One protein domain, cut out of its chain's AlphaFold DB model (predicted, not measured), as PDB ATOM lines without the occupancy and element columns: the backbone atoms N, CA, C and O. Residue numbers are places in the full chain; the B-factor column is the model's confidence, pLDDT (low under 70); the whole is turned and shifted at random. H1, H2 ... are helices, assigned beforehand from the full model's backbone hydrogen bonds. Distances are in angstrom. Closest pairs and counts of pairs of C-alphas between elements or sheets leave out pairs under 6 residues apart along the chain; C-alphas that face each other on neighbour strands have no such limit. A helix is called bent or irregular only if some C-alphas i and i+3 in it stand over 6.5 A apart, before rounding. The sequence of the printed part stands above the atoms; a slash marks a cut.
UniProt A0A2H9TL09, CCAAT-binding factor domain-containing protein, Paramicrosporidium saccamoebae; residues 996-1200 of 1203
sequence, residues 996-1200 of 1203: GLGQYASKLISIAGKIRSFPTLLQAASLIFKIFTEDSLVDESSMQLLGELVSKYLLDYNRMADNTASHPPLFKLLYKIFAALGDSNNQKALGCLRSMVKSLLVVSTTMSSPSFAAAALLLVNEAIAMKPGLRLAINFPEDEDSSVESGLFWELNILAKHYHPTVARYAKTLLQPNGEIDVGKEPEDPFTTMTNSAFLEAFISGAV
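What this domain is: This is residues 996 to 1200 of the 1203 residues of the protein "CCAAT-binding factor domain-containing protein" of Paramicrosporidium saccamoebae (UniProt A0A2H9TL09). Look for two staggered rows of helices packed as a slab: H1, H3 and H5 make one row, and H2, H4, H6 and H9 the other, the chain crossing between the rows from H1 to H6. H10 meets H6 at a corner and reaches away along the longest axis, while residues 1132 to 1146 loop far out from the slab. The printed part has 205 residues with ten named helices, H1 to H10 in order, and no named strand; the class is all helix. It is compact, with a radius of gyration of the C-alphas of 17.1 A, and spans 57 by 43 by 34 A.

Where its parts are: Find C-alpha 997 at (31.372, -1.427, 90.513), where H1, residues 997 to 1008, begins. H2 follows at residues 1014 to 1030, 24.0 A long, and H3 at 1036 to 1050, 21.0 A. H4, residues 1060 to 1078, 27.1 A, is irregular: C-alphas 1061 and 1064 are 7.0 A apart. H5, residues 1083 to 1102, is 28.7 A long, and H6, 1106 to 1122, 24.7 A. Then come H7, 1124 to 1131, H8, 1147 to 1151, H9, 1157 to 1166, and H10, 1188 to 1200, whose last C-alpha is at (84.170, -6.018, 88.958).

How they stand to each other: Start at the hairpin of H1 and H2, which touch at Ala 1001 and Ile 1024, C-alphas 5.7 A apart. H2 to H6 form an up and down bundle, each running against the one before. Across it, H3 touches H5 at Ser 1047 and Met 1092, C-alphas 4.9 A apart, running the same way at a shallow tilt of 15 degrees. H4 touches H6 at Gly 1078 and Met 1122, 5.8 A between C-alphas, at a shallow tilt of 9 degrees. H6 is the hub, touching five helices, among them H9, where the closest C-alphas of the two are those of Ala 1110 and Val 1159, 5.2 A apart. H7 only just touches H6, only at the corner, with 3 pairs of C-alphas within 8 A. H10 only just touches H6, only at their ends, also with 3 pairs, about perpendicular at 86 degrees. H8 touches H5 and H9, the closest C-alphas to H9 being those of Leu 1148 and Ala 1163, 5.7 A. In H2, H3, H5, H6, H8 and H9 every O i to N i+4 pair is within hydrogen-bond range; H1 has 6 of 8, H4 13 of 15, H10 8 of 9, and H7 1 of 4, beside 5 of 5 O i to N i+3 pairs.

The domain as a whole: The farthest C-alphas, of Gly 996 and Val 1200, are 56.8 A apart. The printed part has no cut. The links H7 to H8 and H9 to H10 are long. Mean pLDDT of the printed part is 70.7; low stretches include residues 1129 to 1143 and 1174 to 1190.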
ATOM      1  N   GLY A 996      27.469  -2.611  89.094       58.31
ATOM      2  CA  GLY A 996      27.560  -2.032  90.441       58.31
ATOM      3  C   GLY A 996      28.902  -1.383  90.807       58.31
ATOM      4  O   GLY A 996      28.952  -0.597  91.758       58.31
ATOM      5  N   LEU A 997      29.987  -1.696  90.090       60.62
ATOM      6  CA  LEU A 997      31.372  -1.427  90.513       60.62
ATOM      7  C   LEU A 997      31.681   0.066  90.759       60.62
ATOM      8  O   LEU A 997      32.216   0.407  91.821       60.62
ATOM      9  N   GLY A 998      31.236   0.980  89.895       61.09
ATOM     10  CA  GLY A 998      31.390   2.431  90.092       61.09
ATOM     11  C   GLY A 998      30.802   2.981  91.408       61.09
ATOM     12  O   GLY A 998      31.372   3.894  92.019       61.09
ATOM     13  N   GLN A 999      29.720   2.391  91.937       63.28
ATOM     14  CA  GLN A 999      29.188   2.774  93.258       63.28
ATOM     15  C   GLN A 999      30.084   2.326  94.421       63.28
ATOM     16  O   GLN A 999      29.957   2.850  95.533       63.28
ATOM     17  N   TYR A1000      30.961   1.349  94.196       64.06
ATOM     18  CA  TYR A1000      31.957   0.907  95.165       64.06
ATOM     19  C   TYR A1000      33.244   1.731  95.072       64.06
ATOM     20  O   TYR A1000      33.804   2.040  96.122       64.06
ATOM     21  N   ALA A1001      33.665   2.184  93.885       65.56
ATOM     22  CA  ALA A1001      34.854   3.032  93.712       65.56
ATOM     23  C   ALA A1001      34.802   4.324  94.556       65.56
ATOM     24  O   ALA A1001      35.721   4.612  95.326       65.56
ATOM     25  N   SER A1002      33.687   5.061  94.508       66.06
ATOM     26  CA  SER A1002      33.488   6.280  95.318       66.06
ATOM     27  C   SER A1002      33.519   6.009  96.832       66.06
ATOM     28  O   SER A1002      34.139   6.751  97.603       66.06
ATOM     29  N   LYS A1003      32.919   4.895  97.277       69.88
ATOM     30  CA  LYS A1003      32.976   4.438  98.674       69.88
ATOM     31  C   LYS A1003      34.407   4.055  99.065       69.88
ATOM     32  O   LYS A1003      34.855   4.482 100.130       69.88
ATOM     33  N   LEU A1004      35.132   3.336  98.205       68.94
ATOM     34  CA  LEU A1004      36.527   2.920  98.392       68.94
ATOM     35  C   LEU A1004      37.478   4.117  98.519       68.94
ATOM     36  O   LEU A1004      38.287   4.115  99.443       68.94
ATOM     37  N   ILE A1005      37.335   5.178  97.716       70.12
ATOM     38  CA  ILE A1005      38.095   6.436  97.896       70.12
ATOM     39  C   ILE A1005      37.860   7.012  99.303       70.12
ATOM     40  O   ILE A1005      38.804   7.369 100.013       70.12
ATOM     41  N   SER A1006      36.603   7.023  99.764       68.88
ATOM     42  CA  SER A1006      36.259   7.493 101.113       68.88
ATOM     43  C   SER A1006      36.809   6.603 102.242       68.88
ATOM     44  O   SER A1006      36.874   7.054 103.389       68.88
ATOM     45  N   ILE A1007      37.165   5.344 101.958       66.62
ATOM     46  CA  ILE A1007      37.843   4.428 102.890       66.62
ATOM     47  C   ILE A1007      39.354   4.654 102.824       66.62
ATOM     48  O   ILE A1007      39.979   4.794 103.871       66.62
ATOM     49  N   ALA A1008      39.928   4.743 101.621       66.56
ATOM     50  CA  ALA A1008      41.349   4.974 101.383       66.56
ATOM     51  C   ALA A1008      41.841   6.212 102.146       66.56
ATOM     52  O   ALA A1008      42.773   6.092 102.936       66.56
ATOM     53  N   GLY A1009      41.110   7.333 102.074       67.38
ATOM     54  CA  GLY A1009      41.371   8.556 102.852       67.38
ATOM     55  C   GLY A1009      41.265   8.434 104.389       67.38
ATOM     56  O   GLY A1009      41.407   9.433 105.096       67.38
ATOM     57  N   LYS A1010      40.980   7.239 104.926       69.81
ATOM     58  CA  LYS A1010      40.933   6.903 106.363       69.81
ATOM     59  C   LYS A1010      41.938   5.804 106.750       69.81
ATOM     60  O   LYS A1010      42.129   5.569 107.944       69.81
ATOM     61  N   ILE A1011      42.571   5.126 105.787       69.25
ATOM     62  CA  ILE A1011      43.550   4.061 106.049       69.25
ATOM     63  C   ILE A1011      44.884   4.683 106.504       69.25
ATOM     64  O   ILE A1011      45.371   5.649 105.922       69.25
ATOM     65  N   ARG A1012      45.485   4.110 107.557       64.06
ATOM     66  CA  ARG A1012      46.838   4.447 108.056       64.06
ATOM     67  C   ARG A1012      47.935   3.500 107.556       64.06
ATOM     68  O   ARG A1012      49.098   3.892 107.521       64.06
ATOM     69  N   SER A1013      47.565   2.266 107.207       71.81
ATOM     70  CA  SER A1013      48.461   1.204 106.730       71.81
ATOM     71  C   SER A1013      48.818   1.414 105.257       71.81
ATOM     72  O   SER A1013      47.952   1.263 104.394       71.81
ATOM     73  N   PHE A1014      50.081   1.738 104.961       73.44
ATOM     74  CA  PHE A1014      50.512   2.045 103.593       73.44
ATOM     75  C   PHE A1014      50.295   0.887 102.589       73.44
ATOM     76  O   PHE A1014      49.698   1.140 101.547       73.44
ATOM     77  N   PRO A1015      50.630  -0.390 102.878       74.12
ATOM     78  CA  PRO A1015      50.379  -1.479 101.924       74.12
ATOM     79  C   PRO A1015      48.885  -1.717 101.653       74.12
ATOM     80  O   PRO A1015      48.493  -2.009 100.527       74.12
ATOM     81  N   THR A1016      48.032  -1.558 102.671       74.31
ATOM     82  CA  THR A1016      46.570  -1.697 102.530       74.31
ATOM     83  C   THR A1016      45.979  -0.540 101.719       74.31
ATOM     84  O   THR A1016      45.063  -0.744 100.928       74.31
ATOM     85  N   LEU A1017      46.527   0.666 101.884       75.12
ATOM     86  CA  LEU A1017      46.197   1.838 101.082       75.12
ATOM     87  C   LEU A1017      46.631   1.662  99.619       75.12
ATOM     88  O   LEU A1017      45.840   1.944  98.728       75.12
ATOM     89  N   LEU A1018      47.849   1.175  99.367       77.38
ATOM     90  CA  LEU A1018      48.365   0.940  98.016       77.38
ATOM     91  C   LEU A1018      47.528  -0.108  97.267       77.38
ATOM     92  O   LEU A1018      47.166   0.104  96.112       77.38
ATOM     93  N   GLN A1019      47.137  -1.192  97.945       77.50
ATOM     94  CA  GLN A1019      46.193  -2.171  97.399       77.50
ATOM     95  C   GLN A1019      44.821  -1.543  97.105       77.50
ATOM     96  O   GLN A1019      44.269  -1.782  96.034       77.50
ATOM     97  N   ALA A1020      44.294  -0.685  97.988       78.56
ATOM     98  CA  ALA A1020      43.054   0.048  97.719       78.56
ATOM     99  C   ALA A1020      43.184   1.009  96.523       78.56
ATOM    100  O   ALA A1020      42.288   1.056  95.689       78.56
ATOM    101  N   ALA A1021      44.294   1.741  96.395       78.31
ATOM    102  CA  ALA A1021      44.535   2.655  95.279       78.31
ATOM    103  C   ALA A1021      44.681   1.904  93.944       78.31
ATOM    104  O   ALA A1021      44.090   2.317  92.948       78.31
ATOM    105  N   SER A1022      45.383   0.765  93.930       79.88
ATOM    106  CA  SER A1022      45.482  -0.100  92.749       79.88
ATOM    107  C   SER A1022      44.137  -0.726  92.365       79.88
ATOM    108  O   SER A1022      43.854  -0.858  91.177       79.88
ATOM    109  N   LEU A1023      43.301  -1.086  93.346       80.44
ATOM    110  CA  LEU A1023      41.936  -1.572  93.126       80.44
ATOM    111  C   LEU A1023      41.036  -0.477  92.532       80.44
ATOM    112  O   LEU A1023      40.320  -0.732  91.570       80.44
ATOM    113  N   ILE A1024      41.090   0.743  93.076       78.56
ATOM    114  CA  ILE A1024      40.307   1.887  92.587       78.56
ATOM    115  C   ILE A1024      40.737   2.265  91.161       78.56
ATOM    116  O   ILE A1024      39.878   2.443  90.303       78.56
ATOM    117  N   PHE A1025      42.047   2.331  90.888       78.62
ATOM    118  CA  PHE A1025      42.568   2.561  89.536       78.62
ATOM    119  C   PHE A1025      42.062   1.492  88.558       78.62
ATOM    120  O   PHE A1025      41.531   1.837  87.507       78.62
ATOM    121  N   LYS A1026      42.148   0.209  88.945       79.19
ATOM    122  CA  LYS A1026      41.643  -0.918  88.151       79.19
ATOM    123  C   LYS A1026      40.155  -0.749  87.824       79.19
ATOM    124  O   LYS A1026      39.820  -0.707  86.647       79.19
ATOM    125  N   ILE A1027      39.291  -0.539  88.823       76.06
ATOM    126  CA  ILE A1027      37.844  -0.323  88.609       76.06
ATOM    127  C   ILE A1027      37.590   0.820  87.614       76.06
ATOM    128  O   ILE A1027      36.829   0.633  86.669       76.06
ATOM    129  N   PHE A1028      38.256   1.970  87.762       75.25
ATOM    130  CA  PHE A1028      38.068   3.088  86.832       75.25
ATOM    131  C   PHE A1028      38.519   2.772  85.400       75.25
ATOM    132  O   PHE A1028      37.829   3.162  84.461       75.25
ATOM    133  N   THR A1029      39.624   2.040  85.214       73.25
ATOM    134  CA  THR A1029      40.054   1.591  83.876       73.25
ATOM    135  C   THR A1029      39.167   0.500  83.272       73.25
ATOM    136  O   THR A1029      39.174   0.331  82.057       73.25
ATOM    137  N   GLU A1030      38.418  -0.248  84.086       67.81
ATOM    138  CA  GLU A1030      37.583  -1.363  83.620       67.81
ATOM    139  C   GLU A1030      36.130  -0.953  83.328       67.81
ATOM    140  O   GLU A1030      35.610  -1.314  82.275       67.81
ATOM    141  N   ASP A1031      35.499  -0.139  84.183       60.59
ATOM    142  CA  ASP A1031      34.110   0.333  84.001       60.59
ATOM    143  C   ASP A1031      33.959   1.377  82.868       60.59
ATOM    144  O   ASP A1031      32.855   1.843  82.589       60.59
ATOM    145  N   SER A1032      35.063   1.829  82.257       58.88
ATOM    146  CA  SER A1032      35.138   3.036  81.406       58.88
ATOM    147  C   SER A1032      34.691   4.341  82.093       58.88
ATOM    148  O   SER A1032      34.614   5.389  81.452       58.88
ATOM    149  N   LEU A1033      34.469   4.318  83.414       54.94
ATOM    150  CA  LEU A1033      34.154   5.474  84.266       54.94
ATOM    151  C   LEU A1033      35.410   6.314  84.581       54.94
ATOM    152  O   LEU A1033      35.666   6.687  85.729       54.94
ATOM    153  N   VAL A1034      36.210   6.615  83.554       56.88
ATOM    154  CA  VAL A1034      37.413   7.456  83.647       56.88
ATOM    155  C   VAL A1034      37.013   8.936  83.628       56.88
ATOM    156  O   VAL A1034      37.368   9.701  82.735       56.88
ATOM    157  N   ASP A1035      36.266   9.361  84.648       61.81
ATOM    158  CA  ASP A1035      36.111  10.784  84.941       61.81
ATOM    159  C   ASP A1035      37.498  11.374  85.247       61.81
ATOM    160  O   ASP A1035      38.164  10.929  86.190       61.81
ATOM    161  N   GLU A1036      37.923  12.426  84.531       63.84
ATOM    162  CA  GLU A1036      39.188  13.127  84.830       63.84
ATOM    163  C   GLU A1036      39.271  13.532  86.314       63.84
ATOM    164  O   GLU A1036      40.325  13.436  86.945       63.84
ATOM    165  N   SER A1037      38.132  13.933  86.889       66.69
ATOM    166  CA  SER A1037      37.972  14.282  88.306       66.69
ATOM    167  C   SER A1037      38.296  13.116  89.250       66.69
ATOM    168  O   SER A1037      38.852  13.333  90.325       66.69
ATOM    169  N   SER A1038      37.976  11.880  88.862       68.25
ATOM    170  CA  SER A1038      38.235  10.673  89.656       68.25
ATOM    171  C   SER A1038      39.712  10.270  89.615       68.25
ATOM    172  O   SER A1038      40.268   9.888  90.647       68.25
ATOM    173  N   MET A1039      40.380  10.444  88.468       71.31
ATOM    174  CA  MET A1039      41.842  10.319  88.369       71.31
ATOM    175  C   MET A1039      42.564  11.416  89.167       71.31
ATOM    176  O   MET A1039      43.516  11.119  89.888       71.31
ATOM    177  N   GLN A1040      42.085  12.664  89.115       71.62
ATOM    178  CA  GLN A1040      42.629  13.778  89.905       71.62
ATOM    179  C   GLN A1040      42.491  13.524  91.416       71.62
ATOM    180  O   GLN A1040      43.478  13.649  92.138       71.62
ATOM    181  N   LEU A1041      41.320  13.073  91.888       71.69
ATOM    182  CA  LEU A1041      41.093  12.690  93.289       71.69
ATOM    183  C   LEU A1041      42.008  11.546  93.751       71.69
ATOM    184  O   LEU A1041      42.474  11.555  94.890       71.69
ATOM    185  N   LEU A1042      42.278  10.563  92.886       72.94
ATOM    186  CA  LEU A1042      43.210   9.474  93.183       72.94
ATOM    187  C   LEU A1042      44.668   9.975  93.236       72.94
ATOM    188  O   LEU A1042      45.403   9.596  94.148       72.94
ATOM    189  N   GLY A1043      45.066  10.870  92.327       70.38
ATOM    190  CA  GLY A1043      46.385  11.511  92.321       70.38
ATOM    191  C   GLY A1043      46.646  12.385  93.554       70.38
ATOM    192  O   GLY A1043      47.682  12.231  94.204       70.38
ATOM    193  N   GLU A1044      45.685  13.232  93.941       72.50
ATOM    194  CA  GLU A1044      45.731  14.039  95.175       72.50
ATOM    195  C   GLU A1044      45.793  13.171  96.438       72.50
ATOM    196  O   GLU A1044      46.517  13.475  97.390       72.50
ATOM    197  N   LEU A1045      45.032  12.074  96.458       70.88
ATOM    198  CA  LEU A1045      45.048  11.120  97.558       70.88
ATOM    199  C   LEU A1045      46.437  10.478  97.679       70.88
ATOM    200  O   LEU A1045      47.004  10.469  98.770       70.88
ATOM    201  N   VAL A1046      47.021  10.004  96.575       73.56
ATOM    202  CA  VAL A1046      48.360   9.399  96.576       73.56
ATOM    203  C   VAL A1046      49.452  10.421  96.924       73.56
ATOM    204  O   VAL A1046      50.297  10.105  97.762       73.56
ATOM    205  N   SER A1047      49.432  11.651  96.390       69.50
ATOM    206  CA  SER A1047      50.446  12.678  96.713       69.50
ATOM    207  C   SER A1047      50.470  13.017  98.205       69.50
ATOM    208  O   SER A1047      51.531  13.031  98.835       69.50
ATOM    209  N   LYS A1048      49.288  13.167  98.810       70.25
ATOM    210  CA  LYS A1048      49.120  13.415 100.243       70.25
ATOM    211  C   LYS A1048      49.675  12.294 101.126       70.25
ATOM    212  O   LYS A1048      50.099  12.571 102.246       70.25
ATOM    213  N   TYR A1049      49.676  11.051 100.642       68.06
ATOM    214  CA  TYR A1049      50.229   9.904 101.365       68.06
ATOM    215  C   TYR A1049      51.716   9.655 101.099       68.06
ATOM    216  O   TYR A1049      52.392   9.178 102.007       68.06
ATOM    217  N   LEU A1050      52.251  10.034  99.930       69.62
ATOM    218  CA  LEU A1050      53.703  10.065  99.699       69.62
ATOM    219  C   LEU A1050      54.394  10.942 100.756       69.62
ATOM    220  O   LEU A1050      55.386  10.532 101.353       69.62
ATOM    221  N   LEU A1051      53.811  12.105 101.061       67.19
ATOM    222  CA  LEU A1051      54.306  13.045 102.074       67.19
ATOM    223  C   LEU A1051      54.269  12.514 103.528       67.19
ATOM    224  O   LEU A1051      54.883  13.126 104.402       67.19
ATOM    225  N   ASP A1052      53.615  11.380 103.825       67.94
ATOM    226  CA  ASP A1052      53.523  10.786 105.179       67.94
ATOM    227  C   ASP A1052      54.783   9.937 105.515       67.94
ATOM    228  O   ASP A1052      54.718   8.789 105.973       67.94
ATOM    229  N   TYR A1053      55.951  10.543 105.251       56.72
ATOM    230  CA  TYR A1053      57.322  10.005 105.207       56.72
ATOM    231  C   TYR A1053      57.624   8.833 106.156       56.72
ATOM    232  O   TYR A1053      58.134   7.791 105.736       56.72
ATOM    233  N   ASN A1054      57.284   8.979 107.441       56.59
ATOM    234  CA  ASN A1054      57.652   8.034 108.501       56.59
ATOM    235  C   ASN A1054      57.046   6.624 108.340       56.59
ATOM    236  O   ASN A1054      57.391   5.741 109.118       56.59
ATOM    237  N   ARG A1055      56.136   6.395 107.379       58.94
ATOM    238  CA  ARG A1055      55.581   5.060 107.073       58.94
ATOM    239  C   ARG A1055      56.178   4.395 105.828       58.94
ATOM    240  O   ARG A1055      55.936   3.211 105.622       58.94
ATOM    241  N   MET A1056      56.947   5.128 105.020       59.91
ATOM    242  CA  MET A1056      57.549   4.626 103.775       59.91
ATOM    243  C   MET A1056      58.890   3.915 103.997       59.91
ATOM    244  O   MET A1056      59.245   3.018 103.231       59.91
ATOM    245  N   ALA A1057      59.637   4.318 105.032       58.44
ATOM    246  CA  ALA A1057      60.998   3.843 105.300       58.44
ATOM    247  C   ALA A1057      61.071   2.354 105.682       58.44
ATOM    248  O   ALA A1057      61.998   1.664 105.266       58.44
ATOM    249  N   ASP A1058      60.073   1.852 106.413       57.09
ATOM    250  CA  ASP A1058      60.077   0.496 106.976       57.09
ATOM    251  C   ASP A1058      59.591  -0.594 105.992       57.09
ATOM    252  O   ASP A1058      59.558  -1.769 106.354       57.09
ATOM    253  N   ASN A1059      59.166  -0.245 104.766       64.31
ATOM    254  CA  ASN A1059      58.522  -1.194 103.842       64.31
ATOM    255  C   ASN A1059      58.982  -1.043 102.379       64.31
ATOM    256  O   ASN A1059      58.242  -0.570 101.514       64.31
ATOM    257  N   THR A1060      60.201  -1.499 102.093       63.88
ATOM    258  CA  THR A1060      60.795  -1.513 100.742       63.88
ATOM    259  C   THR A1060      60.072  -2.425  99.747       63.88
ATOM    260  O   THR A1060      60.050  -2.117  98.558       63.88
ATOM    261  N   ALA A1061      59.433  -3.508 100.205       65.12
ATOM    262  CA  ALA A1061      58.656  -4.413  99.349       65.12
ATOM    263  C   ALA A1061      57.471  -3.705  98.659       65.12
ATOM    264  O   ALA A1061      57.090  -4.048  97.543       65.12
ATOM    265  N   SER A1062      56.918  -2.665  99.291       71.75
ATOM    266  CA  SER A1062      55.829  -1.863  98.720       71.75
ATOM    267  C   SER A1062      56.262  -0.837  97.658       71.75
ATOM    268  O   SER A1062      55.398  -0.195  97.058       71.75
ATOM    269  N   HIS A1063      57.566  -0.668  97.392       77.38
ATOM    270  CA  HIS A1063      58.064   0.379  96.486       77.38
ATOM    271  C   HIS A1063      57.849   0.055  94.988       77.38
ATOM    272  O   HIS A1063      57.264   0.901  94.311       77.38
ATOM    273  N   PRO A1064      58.197  -1.132  94.439       78.94
ATOM    274  CA  PRO A1064      57.917  -1.459  93.033       78.94
ATOM    275  C   PRO A1064      56.432  -1.354  92.613       78.94
ATOM    276  O   PRO A1064      56.155  -0.688  91.611       78.94
ATOM    277  N   PRO A1065      55.441  -1.909  93.355       76.88
ATOM    278  CA  PRO A1065      54.032  -1.767  92.974       76.88
ATOM    279  C   PRO A1065      53.514  -0.326  93.109       76.88
ATOM    280  O   PRO A1065      52.601   0.054  92.378       76.88
ATOM    281  N   LEU A1066      54.110   0.501  93.980       81.06
ATOM    282  CA  LEU A1066      53.832   1.939  94.024       81.06
ATOM    283  C   LEU A1066      54.308   2.630  92.742       81.06
ATOM    284  O   LEU A1066      53.521   3.353  92.134       81.06
ATOM    285  N   PHE A1067      55.551   2.407  92.306       82.12
ATOM    286  CA  PHE A1067      56.066   3.024  91.078       82.12
ATOM    287  C   PHE A1067      55.285   2.569  89.835       82.12
ATOM    288  O   PHE A1067      54.899   3.410  89.026       82.12
ATOM    289  N   LYS A1068      54.933   1.278  89.735       82.38
ATOM    290  CA  LYS A1068      54.101   0.743  88.638       82.38
ATOM    291  C   LYS A1068      52.672   1.308  88.638       82.38
ATOM    292  O   LYS A1068      52.106   1.525  87.567       82.38
ATOM    293  N   LEU A1069      52.089   1.597  89.807       81.88
ATOM    294  CA  LEU A1069      50.803   2.301  89.908       81.88
ATOM    295  C   LEU A1069      50.936   3.784  89.522       81.88
ATOM    296  O   LEU A1069      50.125   4.286  88.749       81.88
ATOM    297  N   LEU A1070      51.962   4.477  90.022       81.44
ATOM    298  CA  LEU A1070      52.220   5.885  89.709       81.44
ATOM    299  C   LEU A1070      52.475   6.110  88.216       81.44
ATOM    300  O   LEU A1070      51.910   7.044  87.660       81.44
ATOM    301  N   TYR A1071      53.249   5.243  87.557       83.62
ATOM    302  CA  TYR A1071      53.474   5.287  86.110       83.62
ATOM    303  C   TYR A1071      52.155   5.205  85.327       83.62
ATOM    304  O   TYR A1071      51.894   6.032  84.455       83.62
ATOM    305  N   LYS A1072      51.261   4.279  85.701       81.19
ATOM    306  CA  LYS A1072      49.931   4.153  85.084       81.19
ATOM    307  C   LYS A1072      49.033   5.373  85.328       81.19
ATOM    308  O   LYS A1072      48.303   5.774  84.427       81.19
ATOM    309  N   ILE A1073      49.109   5.989  86.511       79.00
ATOM    310  CA  ILE A1073      48.410   7.252  86.811       79.00
ATOM    311  C   ILE A1073      49.009   8.413  86.002       79.00
ATOM    312  O   ILE A1073      48.265   9.254  85.508       79.00
ATOM    313  N   PHE A1074      50.334   8.467  85.842       78.12
ATOM    314  CA  PHE A1074      51.022   9.505  85.070       78.12
ATOM    315  C   PHE A1074      50.712   9.415  83.576       78.12
ATOM    316  O   PHE A1074      50.465  10.456  82.978       78.12
ATOM    317  N   ALA A1075      50.612   8.209  83.007       78.25
ATOM    318  CA  ALA A1075      50.119   8.007  81.644       78.25
ATOM    319  C   ALA A1075      48.664   8.493  81.496       78.25
ATOM    320  O   ALA A1075      48.397   9.396  80.709       78.25
ATOM    321  N   ALA A1076      47.743   8.004  82.339       75.19
ATOM    322  CA  ALA A1076      46.323   8.377  82.282       75.19
ATOM    323  C   ALA A1076      46.055   9.878  82.539       75.19
ATOM    324  O   ALA A1076      45.113  10.453  81.995       75.19
ATOM    325  N   LEU A1077      46.877  10.542  83.360       71.44
ATOM    326  CA  LEU A1077      46.848  12.000  83.515       71.44
ATOM    327  C   LEU A1077      47.613  12.725  82.397       71.44
ATOM    328  O   LEU A1077      47.333  13.900  82.153       71.44
ATOM    329  N   GLY A1078      48.552  12.066  81.719       67.12
ATOM    330  CA  GLY A1078      49.358  12.571  80.609       67.12
ATOM    331  C   GLY A1078      48.499  13.000  79.426       67.12
ATOM    332  O   GLY A1078      48.566  14.164  79.035       67.12
ATOM    333  N   ASP A1079      47.600  12.128  78.974       66.12
ATOM    334  CA  ASP A1079      46.737  12.354  77.802       66.12
ATOM    335  C   ASP A1079      45.757  13.539  77.958       66.12
ATOM    336  O   ASP A1079      45.282  14.112  76.976       66.12
ATOM    337  N   SER A1080      45.452  13.949  79.195       64.50
ATOM    338  CA  SER A1080      44.497  15.035  79.464       64.50
ATOM    339  C   SER A1080      45.088  16.434  79.213       64.50
ATOM    340  O   SER A1080      46.067  16.845  79.837       64.50
ATOM    341  N   ASN A1081      44.443  17.252  78.376       61.59
ATOM    342  CA  ASN A1081      44.864  18.642  78.106       61.59
ATOM    343  C   ASN A1081      44.530  19.640  79.245       61.59
ATOM    344  O   ASN A1081      44.593  20.857  79.073       61.59
ATOM    345  N   ASN A1082      44.144  19.142  80.422       67.81
ATOM    346  CA  ASN A1082      43.591  19.931  81.516       67.81
ATOM    347  C   ASN A1082      44.693  20.529  82.419       67.81
ATOM    348  O   ASN A1082      45.497  19.801  83.008       67.81
ATOM    349  N   GLN A1083      44.693  21.856  82.611       65.88
ATOM    350  CA  GLN A1083      45.633  22.544  83.518       65.88
ATOM    351  C   GLN A1083      45.584  21.995  84.957       65.88
ATOM    352  O   GLN A1083      46.617  21.937  85.626       65.88
ATOM    353  N   LYS A1084      44.420  21.526  85.430       66.00
ATOM    354  CA  LYS A1084      44.285  20.913  86.763       66.00
ATOM    355  C   LYS A1084      45.016  19.578  86.872       66.00
ATOM    356  O   LYS A1084      45.641  19.314  87.895       66.00
ATOM    357  N   ALA A1085      45.005  18.770  85.810       67.00
ATOM    358  CA  ALA A1085      45.769  17.527  85.762       67.00
ATOM    359  C   ALA A1085      47.283  17.799  85.767       67.00
ATOM    360  O   ALA A1085      48.022  17.104  86.460       67.00
ATOM    361  N   LEU A1086      47.744  18.854  85.080       71.75
ATOM    362  CA  LEU A1086      49.143  19.301  85.146       71.75
ATOM    363  C   LEU A1086      49.528  19.773  86.560       71.75
ATOM    364  O   LEU A1086      50.603  19.418  87.041       71.75
ATOM    365  N   GLY A1087      48.648  20.501  87.256       71.69
ATOM    366  CA  GLY A1087      48.842  20.884  88.663       71.69
ATOM    367  C   GLY A1087      48.910  19.682  89.614       71.69
ATOM    368  O   GLY A1087      49.831  19.587  90.427       71.69
ATOM    369  N   CYS A1088      47.993  18.720  89.470       74.38
ATOM    370  CA  CYS A1088      47.996  17.470  90.236       74.38
ATOM    371  C   CYS A1088      49.296  16.678  90.012       74.38
ATOM    372  O   CYS A1088      49.977  16.310  90.971       74.38
ATOM    373  N   LEU A1089      49.718  16.513  88.753       76.56
ATOM    374  CA  LEU A1089      50.942  15.795  88.403       76.56
ATOM    375  C   LEU A1089      52.202  16.532  88.905       76.56
ATOM    376  O   LEU A1089      53.085  15.898  89.484       76.56
ATOM    377  N   ARG A1090      52.262  17.871  88.811       76.88
ATOM    378  CA  ARG A1090      53.331  18.698  89.418       76.88
ATOM    379  C   ARG A1090      53.405  18.501  90.937       76.88
ATOM    380  O   ARG A1090      54.506  18.370  91.468       76.88
ATOM    381  N   SER A1091      52.265  18.409  91.623       77.75
ATOM    382  CA  SER A1091      52.187  18.111  93.062       77.75
ATOM    383  C   SER A1091      52.662  16.687  93.401       77.75
ATOM    384  O   SER A1091      53.419  16.496  94.357       77.75
ATOM    385  N   MET A1092      52.311  15.685  92.586       78.50
ATOM    386  CA  MET A1092      52.807  14.307  92.732       78.50
ATOM    387  C   MET A1092      54.328  14.218  92.525       78.50
ATOM    388  O   MET A1092      55.018  13.645  93.368       78.50
ATOM    389  N   VAL A1093      54.870  14.838  91.471       83.00
ATOM    390  CA  VAL A1093      56.322  14.906  91.204       83.00
ATOM    391  C   VAL A1093      57.060  15.634  92.329       83.00
ATOM    392  O   VAL A1093      58.047  15.115  92.849       83.00
ATOM    393  N   LYS A1094      56.552  16.788  92.783       81.50
ATOM    394  CA  LYS A1094      57.104  17.519  93.935       81.50
ATOM    395  C   LYS A1094      57.133  16.643  95.191       81.50
ATOM    396  O   LYS A1094      58.147  16.604  95.884       81.50
ATOM    397  N   SER A1095      56.056  15.900  95.453       81.19
ATOM    398  CA  SER A1095      55.958  14.981  96.594       81.19
ATOM    399  C   SER A1095      56.980  13.842  96.503       81.19
ATOM    400  O   SER A1095      57.686  13.591  97.476       81.19
ATOM    401  N   LEU A1096      57.130  13.200  95.337       81.06
ATOM    402  CA  LEU A1096      58.149  12.164  95.107       81.06
ATOM    403  C   LEU A1096      59.570  12.687  95.351       81.06
ATOM    404  O   LEU A1096      60.362  12.031  96.029       81.06
ATOM    405  N   LEU A1097      59.884  13.883  94.851       83.25
ATOM    406  CA  LEU A1097      61.199  14.500  95.020       83.25
ATOM    407  C   LEU A1097      61.493  14.850  96.494       83.25
ATOM    408  O   LEU A1097      62.579  14.540  96.993       83.25
ATOM    409  N   VAL A1098      60.519  15.400  97.227       83.50
ATOM    410  CA  VAL A1098      60.634  15.675  98.676       83.50
ATOM    411  C   VAL A1098      60.826  14.384  99.484       83.50
ATOM    412  O   VAL A1098      61.650  14.339 100.399       83.50
ATOM    413  N   VAL A1099      60.141  13.298  99.120       80.19
ATOM    414  CA  VAL A1099      60.352  11.981  99.746       80.19
ATOM    415  C   VAL A1099      61.746  11.439  99.416       80.19
ATOM    416  O   VAL A1099      62.452  10.988 100.310       80.19
ATOM    417  N   SER A1100      62.209  11.552  98.170       79.62
ATOM    418  CA  SER A1100      63.535  11.053  97.770       79.62
ATOM    419  C   SER A1100      64.720  11.810  98.389       79.62
ATOM    420  O   SER A1100      65.791  11.230  98.529       79.62
ATOM    421  N   THR A1101      64.549  13.077  98.790       79.75
ATOM    422  CA  THR A1101      65.585  13.840  99.522       79.75
ATOM    423  C   THR A1101      65.562  13.603 101.030       79.75
ATOM    424  O   THR A1101      66.570  13.838 101.695       79.75
ATOM    425  N   THR A1102      64.439  13.132 101.578       74.94
ATOM    426  CA  THR A1102      64.312  12.788 103.002       74.94
ATOM    427  C   THR A1102      64.629  11.317 103.281       74.94
ATOM    428  O   THR A1102      65.166  11.012 104.344       74.94
ATOM    429  N   MET A1103      64.350  10.401 102.344       69.31
ATOM    430  CA  MET A1103      64.621   8.966 102.495       69.31
ATOM    431  C   MET A1103      66.102   8.638 102.290       69.31
ATOM    432  O   MET A1103      66.723   9.043 101.315       69.31
ATOM    433  N   SER A1104      66.653   7.794 103.163       59.94
ATOM    434  CA  SER A1104      68.036   7.304 103.066       59.94
ATOM    435  C   SER A1104      68.267   6.242 101.977       59.94
ATOM    436  O   SER A1104      69.413   5.865 101.733       59.94
ATOM    437  N   SER A1105      67.200   5.741 101.341       78.19
ATOM    438  CA  SER A1105      67.214   4.575 100.448       78.19
ATOM    439  C   SER A1105      67.598   4.954  99.006       78.19
ATOM    440  O   SER A1105      66.800   5.600  98.321       78.19
ATOM    441  N   PRO A1106      68.769   4.531  98.487       80.38
ATOM    442  CA  PRO A1106      69.263   4.997  97.192       80.38
ATOM    443  C   PRO A1106      68.466   4.420  96.013       80.38
ATOM    444  O   PRO A1106      68.320   5.103  95.000       80.38
ATOM    445  N   SER A1107      67.905   3.209  96.148       81.12
ATOM    446  CA  SER A1107      67.091   2.590  95.093       81.12
ATOM    447  C   SER A1107      65.768   3.333  94.869       81.12
ATOM    448  O   SER A1107      65.378   3.565  93.728       81.12
ATOM    449  N   PHE A1108      65.124   3.807  95.946       83.38
ATOM    450  CA  PHE A1108      63.907   4.621  95.868       83.38
ATOM    451  C   PHE A1108      64.179   5.956  95.166       83.38
ATOM    452  O   PHE A1108      63.406   6.365  94.305       83.38
ATOM    453  N   ALA A1109      65.296   6.618  95.489       84.44
ATOM    454  CA  ALA A1109      65.688   7.857  94.822       84.44
ATOM    455  C   ALA A1109      66.006   7.641  93.329       84.44
ATOM    456  O   ALA A1109      65.624   8.466  92.504       84.44
ATOM    457  N   ALA A1110      66.644   6.522  92.961       83.12
ATOM    458  CA  ALA A1110      66.872   6.168  91.560       83.12
ATOM    459  C   ALA A1110      65.549   5.926  90.807       83.12
ATOM    460  O   ALA A1110      65.319   6.555  89.775       83.12
ATOM    461  N   ALA A1111      64.654   5.097  91.351       82.38
ATOM    462  CA  ALA A1111      63.345   4.802  90.765       82.38
ATOM    463  C   ALA A1111      62.441   6.043  90.648       82.38
ATOM    464  O   ALA A1111      61.764   6.224  89.638       82.38
ATOM    465  N   ALA A1112      62.467   6.933  91.645       84.50
ATOM    466  CA  ALA A1112      61.744   8.199  91.597       84.50
ATOM    467  C   ALA A1112      62.270   9.121  90.484       84.50
ATOM    468  O   ALA A1112      61.468   9.733  89.786       84.50
ATOM    469  N   LEU A1113      63.590   9.194  90.273       85.81
ATOM    470  CA  LEU A1113      64.174   9.984  89.181       85.81
ATOM    471  C   LEU A1113      63.857   9.390  87.798       85.81
ATOM    472  O   LEU A1113      63.578  10.156  86.880       85.81
ATOM    473  N   LEU A1114      63.817   8.060  87.659       84.62
ATOM    474  CA  LEU A1114      63.344   7.396  86.435       84.62
ATOM    475  C   LEU A1114      61.870   7.724  86.152       84.62
ATOM    476  O   LEU A1114      61.539   8.192  85.071       84.62
ATOM    477  N   LEU A1115      60.985   7.590  87.144       83.19
ATOM    478  CA  LEU A1115      59.571   7.944  86.980       83.19
ATOM    479  C   LEU A1115      59.361   9.443  86.667       83.19
ATOM    480  O   LEU A1115      58.414   9.807  85.970       83.19
ATOM    481  N   VAL A1116      60.237  10.323  87.162       84.88
ATOM    482  CA  VAL A1116      60.229  11.756  86.825       84.88
ATOM    483  C   VAL A1116      60.728  12.017  85.397       84.88
ATOM    484  O   VAL A1116      60.211  12.938  84.767       84.88
ATOM    485  N   ASN A1117      61.647  11.208  84.857       85.19
ATOM    486  CA  ASN A1117      62.009  11.241  83.433       85.19
ATOM    487  C   ASN A1117      60.778  10.965  82.556       85.19
ATOM    488  O   ASN A1117      60.417  11.805  81.735       85.19
ATOM    489  N   GLU A1118      60.069   9.866  82.830       81.44
ATOM    490  CA  GLU A1118      58.860   9.476  82.090       81.44
ATOM    491  C   GLU A1118      57.755  10.532  82.184       81.44
ATOM    492  O   GLU A1118      57.179  10.932  81.173       81.44
ATOM    493  N   ALA A1119      57.504  11.068  83.382       79.81
ATOM    494  CA  ALA A1119      56.541  12.153  83.571       79.81
ATOM    495  C   ALA A1119      56.881  13.393  82.722       79.81
ATOM    496  O   ALA A1119      55.990  14.030  82.155       79.81
ATOM    497  N   ILE A1120      58.170  13.737  82.630       79.62
ATOM    498  CA  ILE A1120      58.681  14.866  81.845       79.62
ATOM    499  C   ILE A1120      58.600  14.597  80.336       79.62
ATOM    500  O   ILE A1120      58.314  15.535  79.588       79.62
ATOM    501  N   ALA A1121      58.815  13.357  79.890       79.31
ATOM    502  CA  ALA A1121      58.643  12.952  78.496       79.31
ATOM    503  C   ALA A1121      57.164  13.020  78.074       79.31
ATOM    504  O   ALA A1121      56.840  13.636  77.059       79.31
ATOM    505  N   MET A1122      56.255  12.490  78.902       76.00
ATOM    506  CA  MET A1122      54.801  12.568  78.691       76.00
ATOM    507  C   MET A1122      54.284  14.016  78.699       76.00
ATOM    508  O   MET A1122      53.420  14.373  77.899       76.00
ATOM    509  N   LYS A1123      54.794  14.870  79.601       76.56
ATOM    510  CA  LYS A1123      54.386  16.278  79.728       76.56
ATOM    511  C   LYS A1123      55.588  17.230  79.842       76.56
ATOM    512  O   LYS A1123      55.961  17.624  80.952       76.56
ATOM    513  N   PRO A1124      56.128  17.740  78.713       74.38
ATOM    514  CA  PRO A1124      57.293  18.634  78.720       74.38
ATOM    515  C   PRO A1124      57.058  19.962  79.460       74.38
ATOM    516  O   PRO A1124      58.015  20.575  79.933       74.38
ATOM    517  N   GLY A1125      55.799  20.377  79.657       70.00
ATOM    518  CA  GLY A1125      55.438  21.523  80.504       70.00
ATOM    519  C   GLY A1125      55.919  21.415  81.961       70.00
ATOM    520  O   GLY A1125      56.042  22.432  82.639       70.00
ATOM    521  N   LEU A1126      56.269  20.215  82.442       72.50
ATOM    522  CA  LEU A1126      56.902  20.021  83.749       72.50
ATOM    523  C   LEU A1126      58.339  20.565  83.810       72.50
ATOM    524  O   LEU A1126      58.764  20.985  84.886       72.50
ATOM    525  N   ARG A1127      59.077  20.641  82.686       73.12
ATOM    526  CA  ARG A1127      60.437  21.232  82.662       73.12
ATOM    527  C   ARG A1127      60.430  22.716  83.054       73.12
ATOM    528  O   ARG A1127      61.437  23.222  83.546       73.12
ATOM    529  N   LEU A1128      59.291  23.404  82.933       70.50
ATOM    530  CA  LEU A1128      59.134  24.782  83.413       70.50
ATOM    531  C   LEU A1128      59.340  24.891  84.936       70.50
ATOM    532  O   LEU A1128      59.950  25.851  85.391       70.50
ATOM    533  N   ALA A1129      58.941  23.873  85.714       69.19
ATOM    534  CA  ALA A1129      59.132  23.819  87.172       69.19
ATOM    535  C   ALA A1129      60.592  23.559  87.614       69.19
ATOM    536  O   ALA A1129      60.898  23.631  88.809       69.19
ATOM    537  N   ILE A1130      61.477  23.244  86.661       69.81
ATOM    538  CA  ILE A1130      62.928  23.104  86.854       69.81
ATOM    539  C   ILE A1130      63.633  24.422  86.501       69.81
ATOM    540  O   ILE A1130      64.532  24.850  87.223       69.81
ATOM    541  N   ASN A1131      63.212  25.068  85.407       61.94
ATOM    542  CA  ASN A1131      63.972  26.145  84.766       61.94
ATOM    543  C   ASN A1131      63.532  27.572  85.134       61.94
ATOM    544  O   ASN A1131      64.357  28.479  85.030       61.94
ATOM    545  N   PHE A1132      62.276  27.796  85.537       59.31
ATOM    546  CA  PHE A1132      61.724  29.147  85.705       59.31
ATOM    547  C   PHE A1132      61.110  29.373  87.098       59.31
ATOM    548  O   PHE A1132      60.212  28.621  87.490       59.31
ATOM    549  N   PRO A1133      61.543  30.409  87.850       46.22
ATOM    550  CA  PRO A1133      60.710  30.990  88.899       46.22
ATOM    551  C   PRO A1133      59.480  31.667  88.274       46.22
ATOM    552  O   PRO A1133      59.457  31.950  87.079       46.22
ATOM    553  N   GLU A1134      58.442  31.858  89.081       44.69
ATOM    554  CA  GLU A1134      57.077  32.141  88.624       44.69
ATOM    555  C   GLU A1134      56.905  33.548  88.015       44.69
ATOM    556  O   GLU A1134      57.362  34.536  88.588       44.69
ATOM    557  N   ASP A1135      56.177  33.635  86.892       34.94
ATOM    558  CA  ASP A1135      55.444  34.849  86.512       34.94
ATOM    559  C   ASP A1135      54.231  35.000  87.459       34.94
ATOM    560  O   ASP A1135      53.560  34.014  87.768       34.94
ATOM    561  N   GLU A1136      53.944  36.218  87.935       39.81
ATOM    562  CA  GLU A1136      53.187  36.452  89.187       39.81
ATOM    563  C   GLU A1136      51.690  36.038  89.194       39.81
ATOM    564  O   GLU A1136      51.075  35.998  90.260       39.81
ATOM    565  N   ASP A1137      51.089  35.701  88.047       35.69
ATOM    566  CA  ASP A1137      49.625  35.632  87.853       35.69
ATOM    567  C   ASP A1137      49.024  34.203  87.760       35.69
ATOM    568  O   ASP A1137      48.105  33.942  86.976       35.69
ATOM    569  N   SER A1138      49.472  33.241  88.581       36.50
ATOM    570  CA  SER A1138      48.705  31.989  88.773       36.50
ATOM    571  C   SER A1138      48.679  31.474  90.218       36.50
ATOM    572  O   SER A1138      49.695  31.148  90.824       36.50
ATOM    573  N   SER A1139      47.473  31.377  90.785       39.53
ATOM    574  CA  SER A1139      47.221  31.080  92.202       39.53
ATOM    575  C   SER A1139      47.238  29.579  92.532       39.53
ATOM    576  O   SER A1139      46.265  29.026  93.049       39.53
ATOM    577  N   VAL A1140      48.358  28.906  92.248       40.38
ATOM    578  CA  VAL A1140      48.573  27.483  92.570       40.38
ATOM    579  C   VAL A1140      49.871  27.311  93.362       40.38
ATOM    580  O   VAL A1140      50.958  27.282  92.794       40.38
ATOM    581  N   GLU A1141      49.753  27.157  94.684       44.03
ATOM    582  CA  GLU A1141      50.875  26.929  95.609       44.03
ATOM    583  C   GLU A1141      51.633  25.629  95.250       44.03
ATOM    584  O   GLU A1141      51.243  24.531  95.654       44.03
ATOM    585  N   SER A1142      52.686  25.704  94.428       49.34
ATOM    586  CA  SER A1142      53.376  24.519  93.877       49.34
ATOM    587  C   SER A1142      54.818  24.815  93.431       49.34
ATOM    588  O   SER A1142      55.174  24.628  92.267       49.34
ATOM    589  N   GLY A1143      55.656  25.273  94.366       59.34
ATOM    590  CA  GLY A1143      57.013  25.778  94.099       59.34
ATOM    591  C   GLY A1143      58.007  24.805  93.433       59.34
ATOM    592  O   GLY A1143      57.812  23.588  93.406       59.34
ATOM    593  N   LEU A1144      59.098  25.384  92.912       73.44
ATOM    594  CA  LEU A1144      60.115  24.754  92.051       73.44
ATOM    595  C   LEU A1144      60.734  23.456  92.598       73.44
ATOM    596  O   LEU A1144      60.812  23.239  93.809       73.44
ATOM    597  N   PHE A1145      61.272  22.624  91.703       81.94
ATOM    598  CA  PHE A1145      61.909  21.334  92.015       81.94
ATOM    599  C   PHE A1145      63.357  21.460  92.548       81.94
ATOM    600  O   PHE A1145      64.277  20.787  92.074       81.94
ATOM    601  N   TRP A1146      63.582  22.316  93.555       81.62
ATOM    602  CA  TRP A1146      64.898  22.529  94.189       81.62
ATOM    603  C   TRP A1146      65.552  21.241  94.720       81.62
ATOM    604  O   TRP A1146      66.778  21.164  94.816       81.62
ATOM    605  N   GLU A1147      64.755  20.221  95.029       85.38
ATOM    606  CA  GLU A1147      65.185  18.897  95.481       85.38
ATOM    607  C   GLU A1147      66.168  18.227  94.505       85.38
ATOM    608  O   GLU A1147      67.103  17.558  94.943       85.38
ATOM    609  N   LEU A1148      66.035  18.463  93.193       83.25
ATOM    610  CA  LEU A1148      66.959  17.932  92.182       83.25
ATOM    611  C   LEU A1148      68.405  18.412  92.409       83.25
ATOM    612  O   LEU A1148      69.344  17.636  92.233       83.25
ATOM    613  N   ASN A1149      68.603  19.643  92.896       84.19
ATOM    614  CA  ASN A1149      69.929  20.175  93.241       84.19
ATOM    615  C   ASN A1149      70.530  19.538  94.510       84.19
ATOM    616  O   ASN A1149      71.748  19.588  94.705       84.19
ATOM    617  N   ILE A1150      69.695  18.940  95.365       84.88
ATOM    618  CA  ILE A1150      70.123  18.154  96.530       84.88
ATOM    619  C   ILE A1150      70.505  16.741  96.063       84.88
ATOM    620  O   ILE A1150      71.601  16.266  96.364       84.88
ATOM    621  N   LEU A1151      69.664  16.107  95.239       85.12
ATOM    622  CA  LEU A1151      69.909  14.773  94.671       85.12
ATOM    623  C   LEU A1151      71.135  14.737  93.738       85.12
ATOM    624  O   LEU A1151      71.877  13.759  93.730       85.12
ATOM    625  N   ALA A1152      71.437  15.830  93.032       85.38
ATOM    626  CA  ALA A1152      72.666  15.985  92.246       85.38
ATOM    627  C   ALA A1152      73.961  15.936  93.092       85.38
ATOM    628  O   ALA A1152      75.057  15.794  92.539       85.38
ATOM    629  N   LYS A1153      73.848  16.036  94.424       86.00
ATOM    630  CA  LYS A1153      74.936  15.908  95.409       86.00
ATOM    631  C   LYS A1153      74.795  14.651  96.286       86.00
ATOM    632  O   LYS A1153      75.480  14.537  97.298       86.00
ATOM    633  N   HIS A1154      73.908  13.724  95.920       86.69
ATOM    634  CA  HIS A1154      73.661  12.491  96.664       86.69
ATOM    635  C   HIS A1154      74.899  11.575  96.699       86.69
ATOM    636  O   HIS A1154      75.687  11.545  95.756       86.69
ATOM    637  N   TYR A1155      75.053  10.797  97.777       84.50
ATOM    638  CA  TYR A1155      76.233   9.952  98.002       84.50
ATOM    639  C   TYR A1155      76.363   8.800  96.990       84.50
ATOM    640  O   TYR A1155      77.470   8.357  96.697       84.50
ATOM    641  N   HIS A1156      75.241   8.304  96.456       84.31
ATOM    642  CA  HIS A1156      75.234   7.206  95.487       84.31
ATOM    643  C   HIS A1156      75.416   7.723  94.045       84.31
ATOM    644  O   HIS A1156      74.594   8.538  93.602       84.31
ATOM    645  N   PRO A1157      76.411   7.234  93.276       84.69
ATOM    646  CA  PRO A1157      76.789   7.821  91.989       84.69
ATOM    647  C   PRO A1157      75.672   7.769  90.939       84.69
ATOM    648  O   PRO A1157      75.485   8.745  90.215       84.69
ATOM    649  N   THR A1158      74.879   6.692  90.888       82.81
ATOM    650  CA  THR A1158      73.749   6.564  89.945       82.81
ATOM    651  C   THR A1158      72.682   7.636  90.176       82.81
ATOM    652  O   THR A1158      72.253   8.290  89.232       82.81
ATOM    653  N   VAL A1159      72.318   7.892  91.440       85.06
ATOM    654  CA  VAL A1159      71.317   8.908  91.818       85.06
ATOM    655  C   VAL A1159      71.827  10.306  91.459       85.06
ATOM    656  O   VAL A1159      71.117  11.089  90.828       85.06
ATOM    657  N   ALA A1160      73.095  10.592  91.772       85.75
ATOM    658  CA  ALA A1160      73.729  11.854  91.411       85.75
ATOM    659  C   ALA A1160      73.863  12.040  89.886       85.75
ATOM    660  O   ALA A1160      73.748  13.168  89.407       85.75
ATOM    661  N   ARG A1161      74.075  10.968  89.106       84.94
ATOM    662  CA  ARG A1161      74.093  11.008  87.632       84.94
ATOM    663  C   ARG A1161      72.701  11.288  87.060       84.94
ATOM    664  O   ARG A1161      72.573  12.180  86.225       84.94
ATOM    665  N   TYR A1162      71.672  10.582  87.526       86.12
ATOM    666  CA  TYR A1162      70.286  10.766  87.076       86.12
ATOM    667  C   TYR A1162      69.788  12.191  87.366       86.12
ATOM    668  O   TYR A1162      69.329  12.881  86.457       86.12
ATOM    669  N   ALA A1163      70.000  12.700  88.585       85.56
ATOM    670  CA  ALA A1163      69.638  14.074  88.938       85.56
ATOM    671  C   ALA A1163      70.416  15.130  88.125       85.56
ATOM    672  O   ALA A1163      69.829  16.111  87.677       85.56
ATOM    673  N   LYS A1164      71.718  14.924  87.858       84.75
ATOM    674  CA  LYS A1164      72.507  15.809  86.971       84.75
ATOM    675  C   LYS A1164      72.075  15.756  85.507       84.75
ATOM    676  O   LYS A1164      72.317  16.720  84.789       84.75
ATOM    677  N   THR A1165      71.479  14.652  85.063       85.25
ATOM    678  CA  THR A1165      70.938  14.516  83.704       85.25
ATOM    679  C   THR A1165      69.636  15.306  83.588       85.25
ATOM    680  O   THR A1165      69.527  16.160  82.717       85.25
ATOM    681  N   LEU A1166      68.705  15.137  84.532       82.50
ATOM    682  CA  LEU A1166      67.421  15.857  84.549       82.50
ATOM    683  C   LEU A1166      67.545  17.380  84.760       82.50
ATOM    684  O   LEU A1166      66.628  18.120  84.417       82.50
ATOM    685  N   LEU A1167      68.674  17.861  85.293       81.75
ATOM    686  CA  LEU A1167      69.001  19.292  85.387       81.75
ATOM    687  C   LEU A1167      69.554  19.897  84.077       81.75
ATOM    688  O   LEU A1167      69.783  21.103  84.021       81.75
ATOM    689  N   GLN A1168      69.798  19.101  83.030       81.06
ATOM    690  CA  GLN A1168      70.207  19.613  81.717       81.06
ATOM    691  C   GLN A1168      68.970  19.921  80.860       81.06
ATOM    692  O   GLN A1168      68.028  19.127  80.853       81.06
ATOM    693  N   PRO A1169      68.958  21.021  80.079       65.00
ATOM    694  CA  PRO A1169      67.755  21.484  79.378       65.00
ATOM    695  C   PRO A1169      67.153  20.423  78.445       65.00
ATOM    696  O   PRO A1169      65.939  20.223  78.462       65.00
ATOM    697  N   ASN A1170      68.011  19.677  77.739       66.44
ATOM    698  CA  ASN A1170      67.646  18.550  76.871       66.44
ATOM    699  C   ASN A1170      68.121  17.198  77.440       66.44
ATOM    700  O   ASN A1170      68.295  16.243  76.691       66.44
ATOM    701  N   GLY A1171      68.402  17.115  78.744       67.38
ATOM    702  CA  GLY A1171      68.815  15.862  79.371       67.38
ATOM    703  C   GLY A1171      67.648  14.887  79.501       67.38
ATOM    704  O   GLY A1171      66.541  15.287  79.873       67.38
ATOM    705  N   GLU A1172      67.918  13.623  79.209       72.50
ATOM    706  CA  GLU A1172      67.003  12.485  79.280       72.50
ATOM    707  C   GLU A1172      67.794  11.284  79.812       72.50
ATOM    708  O   GLU A1172      68.976  11.125  79.492       72.50
ATOM    709  N   ILE A1173      67.187  10.489  80.691       74.00
ATOM    710  CA  ILE A1173      67.828   9.292  81.238       74.00
ATOM    711  C   ILE A1173      67.578   8.144  80.261       74.00
ATOM    712  O   ILE A1173      66.486   7.593  80.225       74.00
ATOM    713  N   ASP A1174      68.607   7.786  79.493       62.09
ATOM    714  CA  ASP A1174      68.603   6.614  78.613       62.09
ATOM    715  C   ASP A1174      68.453   5.325  79.444       62.09
ATOM    716  O   ASP A1174      69.411   4.826  80.046       62.09
ATOM    717  N   VAL A1175      67.216   4.832  79.525       58.75
ATOM    718  CA  VAL A1175      66.887   3.496  80.023       58.75
ATOM    719  C   VAL A1175      67.028   2.550  78.836       58.75
ATOM    720  O   VAL A1175      66.200   2.558  77.926       58.75
ATOM    721  N   GLY A1176      68.112   1.773  78.832       50.88
ATOM    722  CA  GLY A1176      68.456   0.883  77.722       50.88
ATOM    723  C   GLY A1176      67.318  -0.074  77.348       50.88
ATOM    724  O   GLY A1176      66.517  -0.460  78.195       50.88
ATOM    725  N   LYS A1177      67.263  -0.454  76.064       41.22
ATOM    726  CA  LYS A1177      66.160  -1.203  75.427       41.22
ATOM    727  C   LYS A1177      66.053  -2.683  75.843       41.22
ATOM    728  O   LYS A1177      66.011  -3.560  74.981       41.22
ATOM    729  N   GLU A1178      65.996  -2.967  77.135       40.50
ATOM    730  CA  GLU A1178      65.632  -4.284  77.666       40.50
ATOM    731  C   GLU A1178      64.131  -4.304  78.026       40.50
ATOM    732  O   GLU A1178      63.593  -3.286  78.460       40.50
ATOM    733  N   PRO A1179      63.411  -5.420  77.798       44.12
ATOM    734  CA  PRO A1179      61.945  -5.455  77.850       44.12
ATOM    735  C   PRO A1179      61.349  -5.637  79.260       44.12
ATOM    736  O   PRO A1179      60.139  -5.828  79.387       44.12
ATOM    737  N   GLU A1180      62.163  -5.620  80.318       53.19
ATOM    738  CA  GLU A1180      61.703  -5.823  81.695       53.19
ATOM    739  C   GLU A1180      61.297  -4.502  82.370       53.19
ATOM    740  O   GLU A1180      61.960  -3.479  82.213       53.19
ATOM    741  N   ASP A1181      60.211  -4.518  83.159       62.41
ATOM    742  CA  ASP A1181      59.708  -3.342  83.892       62.41
ATOM    743  C   ASP A1181      60.840  -2.696  84.728       62.41
ATOM    744  O   ASP A1181      61.257  -3.295  85.732       62.41
ATOM    745  N   PRO A1182      61.289  -1.456  84.432       63.06
ATOM    746  CA  PRO A1182      62.491  -0.860  85.038       63.06
ATOM    747  C   PRO A1182      62.348  -0.535  86.537       63.06
ATOM    748  O   PRO A1182      63.280  -0.052  87.178       63.06
ATOM    749  N   PHE A1183      61.175  -0.803  87.115       67.75
ATOM    750  CA  PHE A1183      60.865  -0.636  88.533       67.75
ATOM    751  C   PHE A1183      60.956  -1.943  89.345       67.75
ATOM    752  O   PHE A1183      60.965  -1.879  90.575       67.75
ATOM    753  N   THR A1184      61.043  -3.116  88.704       60.75
ATOM    754  CA  THR A1184      61.141  -4.427  89.389       60.75
ATOM    755  C   THR A1184      62.483  -4.604  90.102       60.75
ATOM    756  O   THR A1184      62.532  -4.957  91.281       60.75
ATOM    757  N   THR A1185      63.575  -4.252  89.425       58.66
ATOM    758  CA  THR A1185      64.963  -4.339  89.909       58.66
ATOM    759  C   THR A1185      65.335  -3.254  90.930       58.66
ATOM    760  O   THR A1185      66.427  -3.273  91.492       58.66
ATOM    761  N   MET A1186      64.429  -2.321  91.246       64.56
ATOM    762  CA  MET A1186      64.690  -1.174  92.134       64.56
ATOM    763  C   MET A1186      64.506  -1.472  93.638       64.56
ATOM    764  O   MET A1186      64.333  -0.564  94.460       64.56
ATOM    765  N   THR A1187      64.581  -2.743  94.039       68.56
ATOM    766  CA  THR A1187      64.698  -3.132  95.455       68.56
ATOM    767  C   THR A1187      66.121  -2.875  95.966       68.56
ATOM    768  O   THR A1187      67.079  -2.909  95.200       68.56
ATOM    769  N   ASN A1188      66.303  -2.630  97.270       67.81
ATOM    770  CA  ASN A1188      67.647  -2.374  97.820       67.81
ATOM    771  C   ASN A1188      68.620  -3.559  97.661       67.81
ATOM    772  O   ASN A1188      69.824  -3.328  97.636       67.81
ATOM    773  N   SER A1189      68.136  -4.803  97.565       67.88
ATOM    774  CA  SER A1189      68.971  -5.974  97.267       67.88
ATOM    775  C   SER A1189      69.438  -5.959  95.813       67.88
ATOM    776  O   SER A1189      70.637  -5.839  95.582       67.88
ATOM    777  N   ALA A1190      68.510  -5.960  94.852       69.62
ATOM    778  CA  ALA A1190      68.843  -5.991  93.427       69.62
ATOM    779  C   ALA A1190      69.649  -4.751  92.985       69.62
ATOM    780  O   ALA A1190      70.603  -4.867  92.220       69.62
ATOM    781  N   PHE A1191      69.352  -3.572  93.541       73.75
ATOM    782  CA  PHE A1191      70.113  -2.343  93.292       73.75
ATOM    783  C   PHE A1191      71.558  -2.410  93.828       73.75
ATOM    784  O   PHE A1191      72.472  -1.868  93.206       73.75
ATOM    785  N   LEU A1192      71.792  -3.090  94.960       69.75
ATOM    786  CA  LEU A1192      73.145  -3.349  95.466       69.75
ATOM    787  C   LEU A1192      73.851  -4.457  94.676       69.75
ATOM    788  O   LEU A1192      75.047  -4.345  94.430       69.75
ATOM    789  N   GLU A1193      73.138  -5.498  94.253       72.50
ATOM    790  CA  GLU A1193      73.686  -6.597  93.451       72.50
ATOM    791  C   GLU A1193      74.114  -6.110  92.058       72.50
ATOM    792  O   GLU A1193      75.235  -6.401  91.644       72.50
ATOM    793  N   ALA A1194      73.317  -5.262  91.401       71.00
ATOM    794  CA  ALA A1194      73.679  -4.581  90.155       71.00
ATOM    795  C   ALA A1194      74.883  -3.628  90.316       71.00
ATOM    796  O   ALA A1194      75.720  -3.512  89.421       71.00
ATOM    797  N   PHE A1195      75.009  -2.957  91.469       69.25
ATOM    798  CA  PHE A1195      76.182  -2.131  91.769       69.25
ATOM    799  C   PHE A1195      77.444  -2.982  91.996       69.25
ATOM    800  O   PHE A1195      78.524  -2.625  91.525       69.25
ATOM    801  N   ILE A1196      77.317  -4.122  92.683       67.81
ATOM    802  CA  ILE A1196      78.424  -5.050  92.958       67.81
ATOM    803  C   ILE A1196      78.891  -5.749  91.674       67.81
ATOM    804  O   ILE A1196      80.096  -5.808  91.435       67.81
ATOM    805  N   SER A1197      77.977  -6.233  90.828       66.19
ATOM    806  CA  SER A1197      78.327  -6.902  89.566       66.19
ATOM    807  C   SER A1197      78.973  -5.942  88.559       66.19
ATOM    808  O   SER A1197      79.954  -6.302  87.907       66.19
ATOM    809  N   GLY A1198      78.500  -4.692  88.490       59.81
ATOM    810  CA  GLY A1198      79.109  -3.645  87.665       59.81
ATOM    811  C   GLY A1198      80.519  -3.230  88.112       59.81
ATOM    812  O   GLY A1198      81.339  -2.852  87.274       59.81
ATOM    813  N   ALA A1199      80.834  -3.329  89.409       52.56
ATOM    814  CA  ALA A1199      82.109  -2.877  89.975       52.56
ATOM    815  C   ALA A1199      83.317  -3.789  89.673       52.56
ATOM    816  O   ALA A1199      84.459  -3.370  89.856       52.56
ATOM    817  N   VAL A1200      83.102  -5.015  89.180       49.19
ATOM    818  CA  VAL A1200      84.170  -6.018  88.958       49.19
ATOM    819  C   VAL A1200      85.155  -5.617  87.838       49.19
ATOM    820  O   VAL A1200      86.224  -6.206  87.714       49.19
TER     821      VAL A1200